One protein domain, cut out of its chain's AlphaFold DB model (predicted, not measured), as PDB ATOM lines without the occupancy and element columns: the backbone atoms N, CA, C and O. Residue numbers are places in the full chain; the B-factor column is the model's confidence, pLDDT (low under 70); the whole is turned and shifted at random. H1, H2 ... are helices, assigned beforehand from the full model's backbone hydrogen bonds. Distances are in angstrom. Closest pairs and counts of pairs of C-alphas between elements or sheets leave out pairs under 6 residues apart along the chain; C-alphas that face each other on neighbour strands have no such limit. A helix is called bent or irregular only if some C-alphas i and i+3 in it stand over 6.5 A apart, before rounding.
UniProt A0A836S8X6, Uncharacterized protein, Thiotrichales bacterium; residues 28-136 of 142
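Overview. This is residues 28 to 136 of the 142 residues of an uncharacterized protein of Thiotrichales bacterium (UniProt A0A836S8X6). A rod built on a long helical hairpin, H3 and bent H4 side by side; H2 packs on residues 57 to 68 of H3, with short H1 before it. The 109 printed residues hold four named helices, H1 to H4, and no named strand: all helix. The whole is only just loose, close to compact, radius of gyration of the C-alphas 16.0 A, spanning 51 by 23 by 23 A.

Arrangement. H1, residues 28 to 32, and H2, residues 36 to 51, touch only at the corner, closest C-alphas Asn 29 and Gly 37, 4.0 A. H2 and H3, residues 55 to 84, form a hairpin, closest C-alphas Leu 41 and Ile 65, 6.9 A. H4, residues 93 to 120, one helix by its hydrogen bonds, is bent, C-alphas 103 and 106 being 6.6 A apart; its arms are H4a, 93 to 103, and H4b, 106 to 120. H3 touches H4b, opposite ways, at a shallow tilt of 9 degrees, closest C-alphas His 60 and Gly 115, 7.4 A. Every O i to N i+4 pair is within hydrogen-bond range in H1, H3, H4a and H4b; in H2, 10 of 12.

Along the chain. C-alpha 28 is at (32.199, 9.753, -4.340); H3 measures 43.5 A; C-alpha 120 is at (24.238, 23.164, -8.842).

Size, cuts and confidence. The printed part has no cut; residues 121 to 136 hold no named element; no printed residue is under 70 in pLDDT.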
ATOM      1  N   VAL A  28      31.569  10.467  -5.462       97.19
ATOM      2  CA  VAL A  28      32.199   9.753  -4.340       97.19
ATOM      3  C   VAL A  28      32.370   8.271  -4.669       97.19
ATOM      4  O   VAL A  28      33.444   7.724  -4.422       97.19
ATOM      5  N   ASN A  29      31.355   7.633  -5.260       96.25
ATOM      6  CA  ASN A  29      31.431   6.235  -5.682       96.25
ATOM      7  C   ASN A  29      32.482   6.002  -6.777       96.25
ATOM      8  O   ASN A  29      33.118   4.954  -6.789       96.25
ATOM      9  N   MET A  30      32.656   6.940  -7.707       93.31
ATOM     10  CA  MET A  30      33.642   6.789  -8.775       93.31
ATOM     11  C   MET A  30      35.063   7.093  -8.304       93.31
ATOM     12  O   MET A  30      35.954   6.308  -8.586       93.31
ATOM     13  N   VAL A  31      35.293   8.178  -7.567       94.38
ATOM     14  CA  VAL A  31      36.656   8.698  -7.347       94.38
ATOM     15  C   VAL A  31      37.240   8.329  -5.982       94.38
ATOM     16  O   VAL A  31      38.432   8.055  -5.882       94.38
ATOM     17  N   LEU A  32      36.432   8.357  -4.918       92.25
ATOM     18  CA  LEU A  32      36.941   8.356  -3.539       92.25
ATOM     19  C   LEU A  32      36.726   7.026  -2.825       92.25
ATOM     20  O   LEU A  32      37.660   6.432  -2.293       92.25
ATOM     21  N   ALA A  33      35.473   6.589  -2.768       92.75
ATOM     22  CA  ALA A  33      35.033   5.475  -1.945       92.75
ATOM     23  C   ALA A  33      34.044   4.616  -2.746       92.75
ATOM     24  O   ALA A  33      32.824   4.698  -2.521       92.75
ATOM     25  N   PRO A  34      34.549   3.808  -3.700       89.38
ATOM     26  CA  PRO A  34      33.711   2.883  -4.445       89.38
ATOM     27  C   PRO A  34      32.959   1.955  -3.492       89.38
ATOM     28  O   PRO A  34      33.481   1.513  -2.470       89.38
ATOM     29  N   GLY A  35      31.689   1.705  -3.801       90.25
ATOM     30  CA  GLY A  35      30.779   0.946  -2.946       90.25
ATOM     31  C   GLY A  35      30.081   1.802  -1.889       90.25
ATOM     32  O   GLY A  35      28.865   1.689  -1.747       90.25
ATOM     33  N   LEU A  36      30.784   2.710  -1.199       93.06
ATOM     34  CA  LEU A  36      30.147   3.590  -0.208       93.06
ATOM     35  C   LEU A  36      29.202   4.595  -0.870       93.06
ATOM     36  O   LEU A  36      28.039   4.683  -0.480       93.06
ATOM     37  N   GLY A  37      29.659   5.294  -1.912       92.56
ATOM     38  CA  GLY A  37      28.790   6.218  -2.649       92.56
ATOM     39  C   GLY A  37      27.593   5.504  -3.297       92.56
ATOM     40  O   GLY A  37      26.482   6.032  -3.303       92.56
ATOM     41  N   PHE A  38      27.772   4.254  -3.745       92.19
ATOM     42  CA  PHE A  38      26.662   3.426  -4.225       92.19
ATOM     43  C   PHE A  38      25.649   3.103  -3.121       92.19
ATOM     44  O   PHE A  38      24.450   3.235  -3.352       92.19
ATOM     45  N   MET A  39      26.096   2.731  -1.916       94.94
ATOM     46  CA  MET A  39      25.189   2.510  -0.782       94.94
ATOM     47  C   MET A  39      24.393   3.776  -0.439       94.94
ATOM     48  O   MET A  39      23.194   3.692  -0.169       94.94
ATOM     49  N   MET A  40      25.023   4.952  -0.510       95.56
ATOM     50  CA  MET A  40      24.348   6.237  -0.291       95.56
ATOM     51  C   MET A  40      23.300   6.527  -1.380       95.56
ATOM     52  O   MET A  40      22.169   6.884  -1.051       95.56
ATOM     53  N   LEU A  41      23.614   6.291  -2.661       94.25
ATOM     54  CA  LEU A  41      22.646   6.378  -3.769       94.25
ATOM     55  C   LEU A  41      21.479   5.396  -3.604       94.25
ATOM     56  O   LEU A  41      20.315   5.764  -3.784       94.25
ATOM     57  N   ALA A  42      21.783   4.153  -3.231       93.00
ATOM     58  CA  ALA A  42      20.791   3.112  -3.000       93.00
ATOM     59  C   ALA A  42      19.859   3.460  -1.830       93.00
ATOM     60  O   ALA A  42      18.672   3.146  -1.895       93.00
ATOM     61  N   ALA A  43      20.361   4.141  -0.795       94.81
ATOM     62  CA  ALA A  43      19.556   4.654   0.314       94.81
ATOM     63  C   ALA A  43      18.737   5.902  -0.068       94.81
ATOM     64  O   ALA A  43      17.600   6.063   0.388       94.81
ATOM     65  N   LEU A  44      19.273   6.762  -0.940       94.44
ATOM     66  CA  LEU A  44      18.592   7.965  -1.424       94.44
ATOM     67  C   LEU A  44      17.376   7.627  -2.302       94.44
ATOM     68  O   LEU A  44      16.350   8.305  -2.239       94.44
ATOM     69  N   TYR A  45      17.442   6.539  -3.071       93.69
ATOM     70  CA  TYR A  45      16.347   6.108  -3.943       93.69
ATOM     71  C   TYR A  45      14.996   5.869  -3.233       93.69
ATOM     72  O   TYR A  45      14.006   6.511  -3.601       93.69
ATOM     73  N   PRO A  46      14.892   5.002  -2.204       92.94
ATOM     74  CA  PRO A  46      13.643   4.804  -1.476       92.94
ATOM     75  C   PRO A  46      13.207   6.055  -0.703       92.94
ATOM     76  O   PRO A  46      12.005   6.248  -0.510       92.94
ATOM     77  N   TYR A  47      14.142   6.916  -0.283       92.44
ATOM     78  CA  TYR A  47      13.813   8.204   0.328       92.44
ATOM     79  C   TYR A  47      13.074   9.117  -0.663       92.44
ATOM     80  O   TYR A  47      11.952   9.550  -0.381       92.44
ATOM     81  N   CYS A  48      13.634   9.326  -1.858       90.38
ATOM     82  CA  CYS A  48      13.009  10.129  -2.911       90.38
ATOM     83  C   CYS A  48      11.680   9.525  -3.376       90.38
ATOM     84  O   CYS A  48      10.697  10.244  -3.531       90.38
ATOM     85  N   LYS A  49      11.589   8.197  -3.509       87.06
ATOM     86  CA  LYS A  49      10.329   7.537  -3.885       87.06
ATOM     87  C   LYS A  49       9.191   7.821  -2.892       87.06
ATOM     88  O   LYS A  49       8.042   7.950  -3.302       87.06
ATOM     89  N   ARG A  50       9.491   7.923  -1.592       88.56
ATOM     90  CA  ARG A  50       8.494   8.235  -0.551       88.56
ATOM     91  C   ARG A  50       8.123   9.712  -0.514       88.56
ATOM     92  O   ARG A  50       6.961  10.032  -0.297       88.56
ATOM     93  N   LYS A  51       9.106  10.598  -0.686       88.75
ATOM     94  CA  LYS A  51       8.913  12.053  -0.604       88.75
ATOM     95  C   LYS A  51       8.328  12.670  -1.874       88.75
ATOM     96  O   LYS A  51       7.822  13.778  -1.781       88.75
ATOM     97  N   ARG A  52       8.386  11.961  -3.011       86.88
ATOM     98  CA  ARG A  52       7.945  12.440  -4.335       86.88
ATOM     99  C   ARG A  52       8.487  13.850  -4.641       86.88
ATOM    100  O   ARG A  52       7.700  14.772  -4.830       86.88
ATOM    101  N   PRO A  53       9.822  14.042  -4.619       89.31
ATOM    102  CA  PRO A  53      10.409  15.343  -4.909       89.31
ATOM    103  C   PRO A  53      10.163  15.732  -6.378       89.31
ATOM    104  O   PRO A  53       9.837  14.856  -7.185       89.31
ATOM    105  N   PRO A  54      10.377  17.006  -6.745       92.25
ATOM    106  CA  PRO A  54      10.246  17.477  -8.124       92.25
ATOM    107  C   PRO A  54      11.093  16.680  -9.125       92.25
ATOM    108  O   PRO A  54      12.084  16.030  -8.754       92.25
ATOM    109  N   ALA A  55      10.737  16.742 -10.413       93.44
ATOM    110  CA  ALA A  55      11.345  15.895 -11.439       93.44
ATOM    111  C   ALA A  55      12.858  16.064 -11.559       93.44
ATOM    112  O   ALA A  55      13.546  15.084 -11.841       93.44
ATOM    113  N   ILE A  56      13.394  17.253 -11.273       94.62
ATOM    114  CA  ILE A  56      14.840  17.502 -11.287       94.62
ATOM    115  C   ILE A  56      15.603  16.560 -10.344       94.62
ATOM    116  O   ILE A  56      16.547  15.892 -10.767       94.62
ATOM    117  N   ALA A  57      15.139  16.402  -9.101       95.25
ATOM    118  CA  ALA A  57      15.758  15.511  -8.123       95.25
ATOM    119  C   ALA A  57      15.726  14.053  -8.600       95.25
ATOM    120  O   ALA A  57      16.719  13.327  -8.510       95.25
ATOM    121  N   MET A  58      14.582  13.626  -9.143       94.56
ATOM    122  CA  MET A  58      14.410  12.262  -9.635       94.56
ATOM    123  C   MET A  58      15.237  11.998 -10.899       94.56
ATOM    124  O   MET A  58      15.765  10.899 -11.068       94.56
ATOM    125  N   ASN A  59      15.383  12.989 -11.774       96.06
ATOM    126  CA  ASN A  59      16.172  12.880 -12.991       96.06
ATOM    127  C   ASN A  59      17.646  12.656 -12.669       96.06
ATOM    128  O   ASN A  59      18.187  11.641 -13.107       96.06
ATOM    129  N   HIS A  60      18.255  13.509 -11.843       97.38
ATOM    130  CA  HIS A  60      19.650  13.349 -11.416       97.38
ATOM    131  C   HIS A  60      19.883  12.032 -10.673       97.38
ATOM    132  O   HIS A  60      20.808  11.288 -10.995       97.38
ATOM    133  N   LEU A  61      18.981  11.660  -9.761       96.75
ATOM    134  CA  LEU A  61      19.044  10.373  -9.070       96.75
ATOM    135  C   LEU A  61      19.009   9.180 -10.041       96.75
ATOM    136  O   LEU A  61      19.804   8.248  -9.912       96.75
ATOM    137  N   ARG A  62      18.116   9.198 -11.037       95.69
ATOM    138  CA  ARG A  62      18.012   8.132 -12.048       95.69
ATOM    139  C   ARG A  62      19.236   8.081 -12.960       95.69
ATOM    140  O   ARG A  62      19.657   6.978 -13.312       95.69
ATOM    141  N   GLN A  63      19.814   9.229 -13.326       97.19
ATOM    142  CA  GLN A  63      21.068   9.268 -14.085       97.19
ATOM    143  C   GLN A  63      22.221   8.667 -13.274       97.19
ATOM    144  O   GLN A  63      22.866   7.735 -13.753       97.19
ATOM    145  N   ALA A  64      22.416   9.124 -12.034       97.12
ATOM    146  CA  ALA A  64      23.469   8.656 -11.132       97.12
ATOM    147  C   ALA A  64      23.387   7.140 -10.867       97.12
ATOM    148  O   ALA A  64      24.398   6.430 -10.902       97.12
ATOM    149  N   ILE A  65      22.174   6.611 -10.665       95.81
ATOM    150  CA  ILE A  65      21.946   5.165 -10.521       95.81
ATOM    151  C   ILE A  65      22.282   4.427 -11.820       95.81
ATOM    152  O   ILE A  65      23.037   3.457 -11.775       95.81
ATOM    153  N   SER A  66      21.763   4.875 -12.970       96.00
ATOM    154  CA  SER A  66      22.042   4.234 -14.265       96.00
ATOM    155  C   SER A  66      23.542   4.198 -14.560       96.00
ATOM    156  O   SER A  66      24.085   3.159 -14.935       96.00
ATOM    157  N   ALA A  67      24.238   5.305 -14.311       96.06
ATOM    158  CA  ALA A  67      25.675   5.407 -14.504       96.06
ATOM    159  C   ALA A  67      26.455   4.476 -13.574       96.06
ATOM    160  O   ALA A  67      27.408   3.832 -14.005       96.06
ATOM    161  N   THR A  68      26.022   4.345 -12.319       95.81
ATOM    162  CA  THR A  68      26.631   3.396 -11.379       95.81
ATOM    163  C   THR A  68      26.420   1.946 -11.818       95.81
ATOM    164  O   THR A  68      27.354   1.150 -11.751       95.81
ATOM    165  N   VAL A  69      25.231   1.598 -12.319       95.69
ATOM    166  CA  VAL A  69      24.958   0.257 -12.865       95.69
ATOM    167  C   VAL A  69      25.861  -0.036 -14.063       95.69
ATOM    168  O   VAL A  69      26.498  -1.088 -14.100       95.69
ATOM    169  N   TRP A  70      25.983   0.898 -15.008       96.44
ATOM    170  CA  TRP A  70      26.899   0.748 -16.141       96.44
ATOM    171  C   TRP A  70      28.357   0.619 -15.702       96.44
ATOM    172  O   TRP A  70      29.070  -0.236 -16.229       96.44
ATOM    173  N   ALA A  71      28.791   1.392 -14.706       95.38
ATOM    174  CA  ALA A  71      30.134   1.272 -14.150       95.38
ATOM    175  C   ALA A  71      30.394  -0.133 -13.584       95.38
ATOM    176  O   ALA A  71      31.434  -0.722 -13.879       95.38
ATOM    177  N   ILE A  72      29.429  -0.700 -12.847       95.44
ATOM    178  CA  ILE A  72      29.501  -2.070 -12.315       95.44
ATOM    179  C   ILE A  72      29.581  -3.099 -13.451       95.44
ATOM    180  O   ILE A  72      30.403  -4.016 -13.394       95.44
ATOM    181  N   VAL A  73      28.767  -2.956 -14.498       96.88
ATOM    182  CA  VAL A  73      28.797  -3.864 -15.657       96.88
ATOM    183  C   VAL A  73      30.160  -3.818 -16.349       96.88
ATOM    184  O   VAL A  73      30.772  -4.861 -16.575       96.88
ATOM    185  N   ILE A  74      30.671  -2.620 -16.637       96.69
ATOM    186  CA  ILE A  74      31.940  -2.436 -17.350       96.69
ATOM    187  C   ILE A  74      33.114  -2.978 -16.529       96.69
ATOM    188  O   ILE A  74      33.918  -3.746 -17.060       96.69
ATOM    189  N   VAL A  75      33.208  -2.641 -15.237       95.81
ATOM    190  CA  VAL A  75      34.301  -3.151 -14.391       95.81
ATOM    191  C   VAL A  75      34.234  -4.672 -14.245       95.81
ATOM    192  O   VAL A  75      35.272  -5.329 -14.256       95.81
ATOM    193  N   SER A  76      33.031  -5.255 -14.202       96.50
ATOM    194  CA  SER A  76      32.854  -6.711 -14.146       96.50
ATOM    195  C   SER A  76      33.337  -7.394 -15.426       96.50
ATOM    196  O   SER A  76      34.020  -8.415 -15.354       96.50
ATOM    197  N   ILE A  77      33.056  -6.814 -16.600       97.00
ATOM    198  CA  ILE A  77      33.566  -7.316 -17.888       97.00
ATOM    199  C   ILE A  77      35.099  -7.309 -17.900       97.00
ATOM    200  O   ILE A  77      35.716  -8.312 -18.263       97.00
ATOM    201  N   PHE A  78      35.727  -6.215 -17.461       96.12
ATOM    202  CA  PHE A  78      37.188  -6.134 -17.379       96.12
ATOM    203  C   PHE A  78      37.777  -7.093 -16.340       96.12
ATOM    204  O   PHE A  78      38.832  -7.674 -16.588       96.12
ATOM    205  N   ALA A  79      37.099  -7.317 -15.213       95.00
ATOM    206  CA  ALA A  79      37.522  -8.304 -14.222       95.00
ATOM    207  C   ALA A  79      37.523  -9.729 -14.803       95.00
ATOM    208  O   ALA A  79      38.493 -10.466 -14.623       95.00
ATOM    209  N   VAL A  80      36.483 -10.096 -15.561       96.50
ATOM    210  CA  VAL A  80      36.430 -11.381 -16.279       96.50
ATOM    211  C   VAL A  80      37.538 -11.460 -17.330       96.50
ATOM    212  O   VAL A  80      38.224 -12.478 -17.406       96.50
ATOM    213  N   LEU A  81      37.768 -10.388 -18.095       95.06
ATOM    214  CA  LEU A  81      38.837 -10.332 -19.095       95.06
ATOM    215  C   LEU A  81      40.226 -10.533 -18.468       95.06
ATOM    216  O   LEU A  81      41.045 -11.287 -18.994       95.06
ATOM    217  N   LEU A  82      40.485  -9.898 -17.325       94.81
ATOM    218  CA  LEU A  82      41.717 -10.096 -16.564       94.81
ATOM    219  C   LEU A  82      41.849 -11.547 -16.101       94.81
ATOM    220  O   LEU A  82      42.918 -12.132 -16.248       94.81
ATOM    221  N   TRP A  83      40.773 -12.149 -15.593       94.50
ATOM    222  CA  TRP A  83      40.790 -13.536 -15.134       94.50
ATOM    223  C   TRP A  83      41.122 -14.525 -16.264       94.50
ATOM    224  O   TRP A  83      42.001 -15.369 -16.094       94.50
ATOM    225  N   VAL A  84      40.510 -14.378 -17.446       94.75
ATOM    226  CA  VAL A  84      40.754 -15.287 -18.588       94.75
ATOM    227  C   VAL A  84      42.101 -15.064 -19.286       94.75
ATOM    228  O   VAL A  84      42.604 -15.973 -19.938       94.75
ATOM    229  N   THR A  85      42.715 -13.884 -19.142       92.12
ATOM    230  CA  THR A  85      44.046 -13.566 -19.705       92.12
ATOM    231  C   THR A  85      45.208 -13.895 -18.757       92.12
ATOM    232  O   THR A  85      46.354 -13.531 -19.025       92.12
ATOM    233  N   GLY A  86      44.935 -14.614 -17.662       87.69
ATOM    234  CA  GLY A  86      45.944 -15.118 -16.723       87.69
ATOM    235  C   GLY A  86      46.050 -14.342 -15.408       87.69
ATOM    236  O   GLY A  86      46.892 -14.674 -14.578       87.69
ATOM    237  N   GLY A  87      45.200 -13.337 -15.188       86.69
ATOM    238  CA  GLY A  87      45.104 -12.615 -13.923       86.69
ATOM    239  C   GLY A  87      46.372 -11.847 -13.554       86.69
ATOM    240  O   GLY A  87      47.162 -11.448 -14.410       86.69
ATOM    241  N   TYR A  88      46.553 -11.601 -12.259       85.62
ATOM    242  CA  TYR A  88      47.794 -11.049 -11.726       85.62
ATOM    243  C   TYR A  88      48.738 -12.191 -11.309       85.62
ATOM    244  O   TYR A  88      48.279 -13.075 -10.583       85.62
ATOM    245  N   PRO A  89      50.036 -12.180 -11.680       84.38
ATOM    246  CA  PRO A  89      50.751 -11.182 -12.483       84.38
ATOM    247  C   PRO A  89      50.965 -11.640 -13.943       84.38
ATOM    248  O   PRO A  89      51.986 -12.240 -14.270       84.38
ATOM    249  N   SER A  90      50.034 -11.338 -14.854       92.69
ATOM    250  CA  SER A  90      50.245 -11.520 -16.300       92.69
ATOM    251  C   SER A  90      50.835 -10.264 -16.956       92.69
ATOM    252  O   SER A  90      50.659  -9.144 -16.468       92.69
ATOM    253  N   ALA A  91      51.481 -10.426 -18.117       93.25
ATOM    254  CA  ALA A  91      51.974  -9.299 -18.922       93.25
ATOM    255  C   ALA A  91      50.846  -8.366 -19.413       93.25
ATOM    256  O   ALA A  91      51.093  -7.203 -19.727       93.25
ATOM    257  N   TYR A  92      49.604  -8.859 -19.457       92.00
ATOM    258  CA  TYR A  92      48.429  -8.112 -19.910       92.00
ATOM    259  C   TYR A  92      47.718  -7.355 -18.786       92.00
ATOM    260  O   TYR A  92      46.914  -6.470 -19.077       92.00
ATOM    261  N   PHE A  93      48.025  -7.656 -17.518       94.50
ATOM    262  CA  PHE A  93      47.318  -7.097 -16.367       94.50
ATOM    263  C   PHE A  93      47.340  -5.560 -16.354       94.50
ATOM    264  O   PHE A  93      46.290  -4.922 -16.405       94.50
ATOM    265  N   TRP A  94      48.529  -4.950 -16.349       95.44
ATOM    266  CA  TRP A  94      48.664  -3.489 -16.302       95.44
ATOM    267  C   TRP A  94      48.127  -2.775 -17.553       95.44
ATOM    268  O   TRP A  94      47.410  -1.784 -17.386       95.44
ATOM    269  N   PRO A  95      48.390  -3.253 -18.788       95.12
ATOM    270  CA  PRO A  95      47.762  -2.691 -19.981       95.12
ATOM    271  C   PRO A  95      46.229  -2.695 -19.929       95.12
ATOM    272  O   PRO A  95      45.611  -1.664 -20.194       95.12
ATOM    273  N   LEU A  96      45.602  -3.810 -19.539       94.94
ATOM    274  CA  LEU A  96      44.140  -3.922 -19.478       94.94
ATOM    275  C   LEU A  96      43.531  -3.027 -18.394       94.94
ATOM    276  O   LEU A  96      42.536  -2.347 -18.652       94.94
ATOM    277  N   VAL A  97      44.155  -2.972 -17.213       95.38
ATOM    278  CA  VAL A  97      43.760  -2.043 -16.144       95.38
ATOM    279  C   VAL A  97      43.864  -0.592 -16.628       95.38
ATOM    280  O   VAL A  97      42.941   0.192 -16.420       95.38
ATOM    281  N   THR A  98      44.937  -0.235 -17.337       96.06
ATOM    282  CA  THR A  98      45.134   1.127 -17.865       96.06
ATOM    283  C   THR A  98      44.065   1.499 -18.891       96.06
ATOM    284  O   THR A  98      43.483   2.580 -18.805       96.06
ATOM    285  N   ILE A  99      43.759   0.598 -19.831       96.62
ATOM    286  CA  ILE A  99      42.693   0.798 -20.824       96.62
ATOM    287  C   ILE A  99      41.353   1.036 -20.121       96.62
ATOM    288  O   ILE A  99      40.650   1.992 -20.451       96.62
ATOM    289  N   TYR A 100      41.018   0.217 -19.122       96.44
ATOM    290  CA  TYR A 100      39.808   0.413 -18.327       96.44
ATOM    291  C   TYR A 100      39.759   1.815 -17.696       96.44
ATOM    292  O   TYR A 100      38.770   2.539 -17.848       96.44
ATOM    293  N   PHE A 101      40.836   2.226 -17.023       96.38
ATOM    294  CA  PHE A 101      40.855   3.506 -16.320       96.38
ATOM    295  C   PHE A 101      40.746   4.706 -17.272       96.38
ATOM    296  O   PHE A 101      39.954   5.616 -17.025       96.38
ATOM    297  N   VAL A 102      41.486   4.699 -18.381       97.75
ATOM    298  CA  VAL A 102      41.526   5.828 -19.326       97.75
ATOM    299  C   VAL A 102      40.236   5.957 -20.128       97.75
ATOM    300  O   VAL A 102      39.731   7.066 -20.292       97.75
ATOM    301  N   PHE A 103      39.685   4.847 -20.621       97.00
ATOM    302  CA  PHE A 103      38.557   4.895 -21.558       97.00
ATOM    303  C   PHE A 103      37.187   4.789 -20.894       97.00
ATOM    304  O   PHE A 103      36.193   5.168 -21.512       97.00
ATOM    305  N   PHE A 104      37.107   4.304 -19.654       96.00
ATOM    306  CA  PHE A 104      35.822   4.096 -18.986       96.00
ATOM    307  C   PHE A 104      35.731   4.848 -17.665       96.00
ATOM    308  O   PHE A 104      34.807   5.639 -17.481       96.00
ATOM    309  N   HIS A 105      36.696   4.662 -16.765       95.44
ATOM    310  CA  HIS A 105      36.631   5.262 -15.432       95.44
ATOM    311  C   HIS A 105      36.727   6.796 -15.456       95.44
ATOM    312  O   HIS A 105      35.888   7.479 -14.863       95.44
ATOM    313  N   ILE A 106      37.717   7.348 -16.168       97.00
ATOM    314  CA  ILE A 106      37.898   8.802 -16.274       97.00
ATOM    315  C   ILE A 106      36.690   9.461 -16.964       97.00
ATOM    316  O   ILE A 106      36.122  10.382 -16.373       97.00
ATOM    317  N   PRO A 107      36.214   9.005 -18.142       96.62
ATOM    318  CA  PRO A 107      35.048   9.609 -18.784       96.62
ATOM    319  C   PRO A 107      33.780   9.555 -17.930       96.62
ATOM    320  O   PRO A 107      33.058  10.548 -17.857       96.62
ATOM    321  N   MET A 108      33.523   8.441 -17.234       95.94
ATOM    322  CA  MET A 108      32.388   8.339 -16.311       95.94
ATOM    323  C   MET A 108      32.497   9.340 -15.153       95.94
ATOM    324  O   MET A 108      31.529  10.032 -14.843       95.94
ATOM    325  N   SER A 109      33.694   9.504 -14.588       96.44
ATOM    326  CA  SER A 109      33.951  10.512 -13.551       96.44
ATOM    327  C   SER A 109      33.687  11.936 -14.058       96.44
ATOM    328  O   SER A 109      33.055  12.732 -13.363       96.44
ATOM    329  N   VAL A 110      34.102  12.252 -15.290       96.94
ATOM    330  CA  VAL A 110      33.863  13.563 -15.920       96.94
ATOM    331  C   VAL A 110      32.372  13.819 -16.144       96.94
ATOM    332  O   VAL A 110      31.891  14.905 -15.827       96.94
ATOM    333  N   ILE A 111      31.623  12.829 -16.639       96.44
ATOM    334  CA  ILE A 111      30.166  12.948 -16.806       96.44
ATOM    335  C   ILE A 111      29.491  13.230 -15.454       96.44
ATOM    336  O   ILE A 111      28.597  14.072 -15.395       96.44
ATOM    337  N   GLY A 112      29.963  12.605 -14.370       95.56
ATOM    338  CA  GLY A 112      29.498  12.886 -13.009       95.56
ATOM    339  C   GLY A 112      29.740  14.324 -12.567       95.56
ATOM    340  O   GLY A 112      28.835  14.976 -12.058       95.56
ATOM    341  N   VAL A 113      30.939  14.856 -12.814       97.81
ATOM    342  CA  VAL A 113      31.262  16.260 -12.505       97.81
ATOM    343  C   VAL A 113      30.388  17.227 -13.309       97.81
ATOM    344  O   VAL A 113      29.923  18.229 -12.763       97.81
ATOM    345  N   ILE A 114      30.109  16.924 -14.580       97.94
ATOM    346  CA  ILE A 114      29.188  17.724 -15.403       97.94
ATOM    347  C   ILE A 114      27.764  17.657 -14.833       97.94
ATOM    348  O   ILE A 114      27.121  18.699 -14.695       97.94
ATOM    349  N   GLY A 115      27.284  16.464 -14.470       96.75
ATOM    350  CA  GLY A 115      25.974  16.270 -13.845       96.75
ATOM    351  C   GLY A 115      25.831  17.035 -12.534       96.75
ATOM    352  O   GLY A 115      24.844  17.742 -12.339       96.75
ATOM    353  N   PHE A 116      26.857  16.990 -11.686       97.38
ATOM    354  CA  PHE A 116      26.935  17.769 -10.453       97.38
ATOM    355  C   PHE A 116      26.900  19.280 -10.710       97.38
ATOM    356  O   PHE A 116      26.130  19.994 -10.073       97.38
ATOM    357  N   GLY A 117      27.672  19.774 -11.685       97.62
ATOM    358  CA  GLY A 117      27.635  21.183 -12.086       97.62
ATOM    359  C   GLY A 117      26.258  21.623 -12.593       97.62
ATOM    360  O   GLY A 117      25.806  22.721 -12.275       97.62
ATOM    361  N   LYS A 118      25.554  20.754 -13.329       97.38
ATOM    362  CA  LYS A 118      24.175  21.000 -13.780       97.38
ATOM    363  C   LYS A 118      23.173  21.007 -12.624       97.38
ATOM    364  O   LYS A 118      22.327  21.895 -12.582       97.38
ATOM    365  N   ALA A 119      23.328  20.109 -11.652       96.75
ATOM    366  CA  ALA A 119      22.510  20.104 -10.441       96.75
ATOM    367  C   ALA A 119      22.700  21.387  -9.612       96.75
ATOM    368  O   ALA A 119      21.721  21.962  -9.144       96.75
ATOM    369  N   LEU A 120      23.940  21.878  -9.488       95.94
ATOM    370  CA  LEU A 120      24.238  23.164  -8.842       95.94
ATOM    371  C   LEU A 120      23.599  24.358  -9.568       95.94
ATOM    372  O   LEU A 120      23.234  25.334  -8.923       95.94
ATOM    373  N   ALA A 121      23.456  24.277 -10.891       94.88
ATOM    374  CA  ALA A 121      22.780  25.287 -11.703       94.88
ATOM    375  C   ALA A 121      21.244  25.139 -11.722       94.88
ATOM    376  O   ALA A 121      20.565  25.938 -12.362       94.88
ATOM    377  N   GLY A 122      20.685  24.115 -11.067       94.12
ATOM    378  CA  GLY A 122      19.252  23.816 -11.123       94.12
ATOM    379  C   GLY A 122      18.765  23.370 -12.504       94.12
ATOM    380  O   GLY A 122      17.584  23.508 -12.826       94.12
ATOM    381  N   GLU A 123      19.654  22.823 -13.330       94.50
ATOM    382  CA  GLU A 123      19.337  22.345 -14.671       94.50
ATOM    383  C   GLU A 123      19.262  20.821 -14.717       94.50
ATOM    384  O   GLU A 123      20.129  20.125 -14.199       94.50
ATOM    385  N   ASN A 124      18.278  20.288 -15.447       95.44
ATOM    386  CA  ASN A 124      18.254  18.861 -15.753       95.44
ATOM    387  C   ASN A 124      19.440  18.470 -16.643       95.44
ATOM    388  O   ASN A 124      19.764  19.148 -17.620       95.44
ATOM    389  N   TYR A 125      20.005  17.295 -16.381       95.62
ATOM    390  CA  TYR A 125      21.040  16.707 -17.218       95.62
ATOM    391  C   TYR A 125      20.731  15.245 -17.525       95.62
ATOM    392  O   TYR A 125      20.294  14.488 -16.661       95.62
ATOM    393  N   ARG A 126      20.961  14.840 -18.777       96.62
ATOM    394  CA  ARG A 126      20.917  13.440 -19.200       96.62
ATOM    395  C   ARG A 126      22.325  13.006 -19.552       96.62
ATOM    396  O   ARG A 126      22.953  13.609 -20.421       96.62
ATOM    397  N   TYR A 127      22.785  11.935 -18.921       93.56
ATOM    398  CA  TYR A 127      24.111  11.407 -19.202       93.56
ATOM    399  C   TYR A 127      24.169  10.894 -20.651       93.56
ATOM    400  O   TYR A 127      23.232  10.228 -21.112       93.56
ATOM    401  N   PRO A 128      25.252  11.175 -21.391       90.56
ATOM    402  CA  PRO A 128      25.403  10.686 -22.753       90.56
ATOM    403  C   PRO A 128      25.501   9.155 -22.751       90.56
ATOM    404  O   PRO A 128      26.203   8.579 -21.925       90.56
ATOM    405  N   VAL A 129      24.810   8.497 -23.688       90.44
ATOM    406  CA  VAL A 129      24.788   7.031 -23.916       90.44
ATOM    407  C   VAL A 129      24.144   6.196 -22.794       90.44
ATOM    408  O   VAL A 129      23.265   5.388 -23.075       90.44
ATOM    409  N   ILE A 130      24.531   6.403 -21.535       91.38
ATOM    410  CA  ILE A 130      24.118   5.599 -20.369       91.38
ATOM    411  C   ILE A 130      22.920   6.184 -19.609       91.38
ATOM    412  O   ILE A 130      22.427   5.589 -18.649       91.38
ATOM    413  N   GLY A 131      22.458   7.366 -20.020       90.31
ATOM    414  CA  GLY A 131      21.419   8.115 -19.335       90.31
ATOM    415  C   GLY A 131      19.992   7.735 -19.719       90.31
ATOM    416  O   GLY A 131      19.645   7.623 -20.904       90.31
ATOM    417  N   LEU A 132      19.135   7.618 -18.704       94.12
ATOM    418  CA  LEU A 132      17.705   7.349 -18.863       94.12
ATOM    419  C   LEU A 132      16.944   8.586 -19.382       94.12
ATOM    420  O   LEU A 132      17.414   9.713 -19.198       94.12
ATOM    421  N   PRO A 133      15.764   8.415 -20.005       94.69
ATOM    422  CA  PRO A 133      14.908   9.538 -20.384       94.69
ATOM    423  C   PRO A 133      14.521  10.398 -19.175       94.69
ATOM    424  O   PRO A 133      14.208   9.863 -18.105       94.69
ATOM    425  N   LEU A 134      14.536  11.718 -19.368       95.12
ATOM    426  CA  LEU A 134      14.137  12.691 -18.353       95.12
ATOM    427  C   LEU A 134      12.625  12.626 -18.119       95.12
ATOM    428  O   LEU A 134      11.849  12.543 -19.069       95.12
ATOM    429  N   LEU A 135      12.238  12.671 -16.849       92.50
ATOM    430  CA  LEU A 135      10.864  12.810 -16.390       92.50
ATOM    431  C   LEU A 135      10.446  14.272 -16.441       92.50
ATOM    432  O   LEU A 135      11.264  15.175 -16.223       92.50
ATOM    433  N   LYS A 136       9.153  14.474 -16.666       89.81
ATOM    434  CA  LYS A 136       8.444  15.725 -16.404       89.81
ATOM    435  C   LYS A 136       7.807  15.660 -15.018       89.81
ATOM    436  O   LYS A 136       7.582  14.571 -14.494       89.81
TER     437      LYS A 136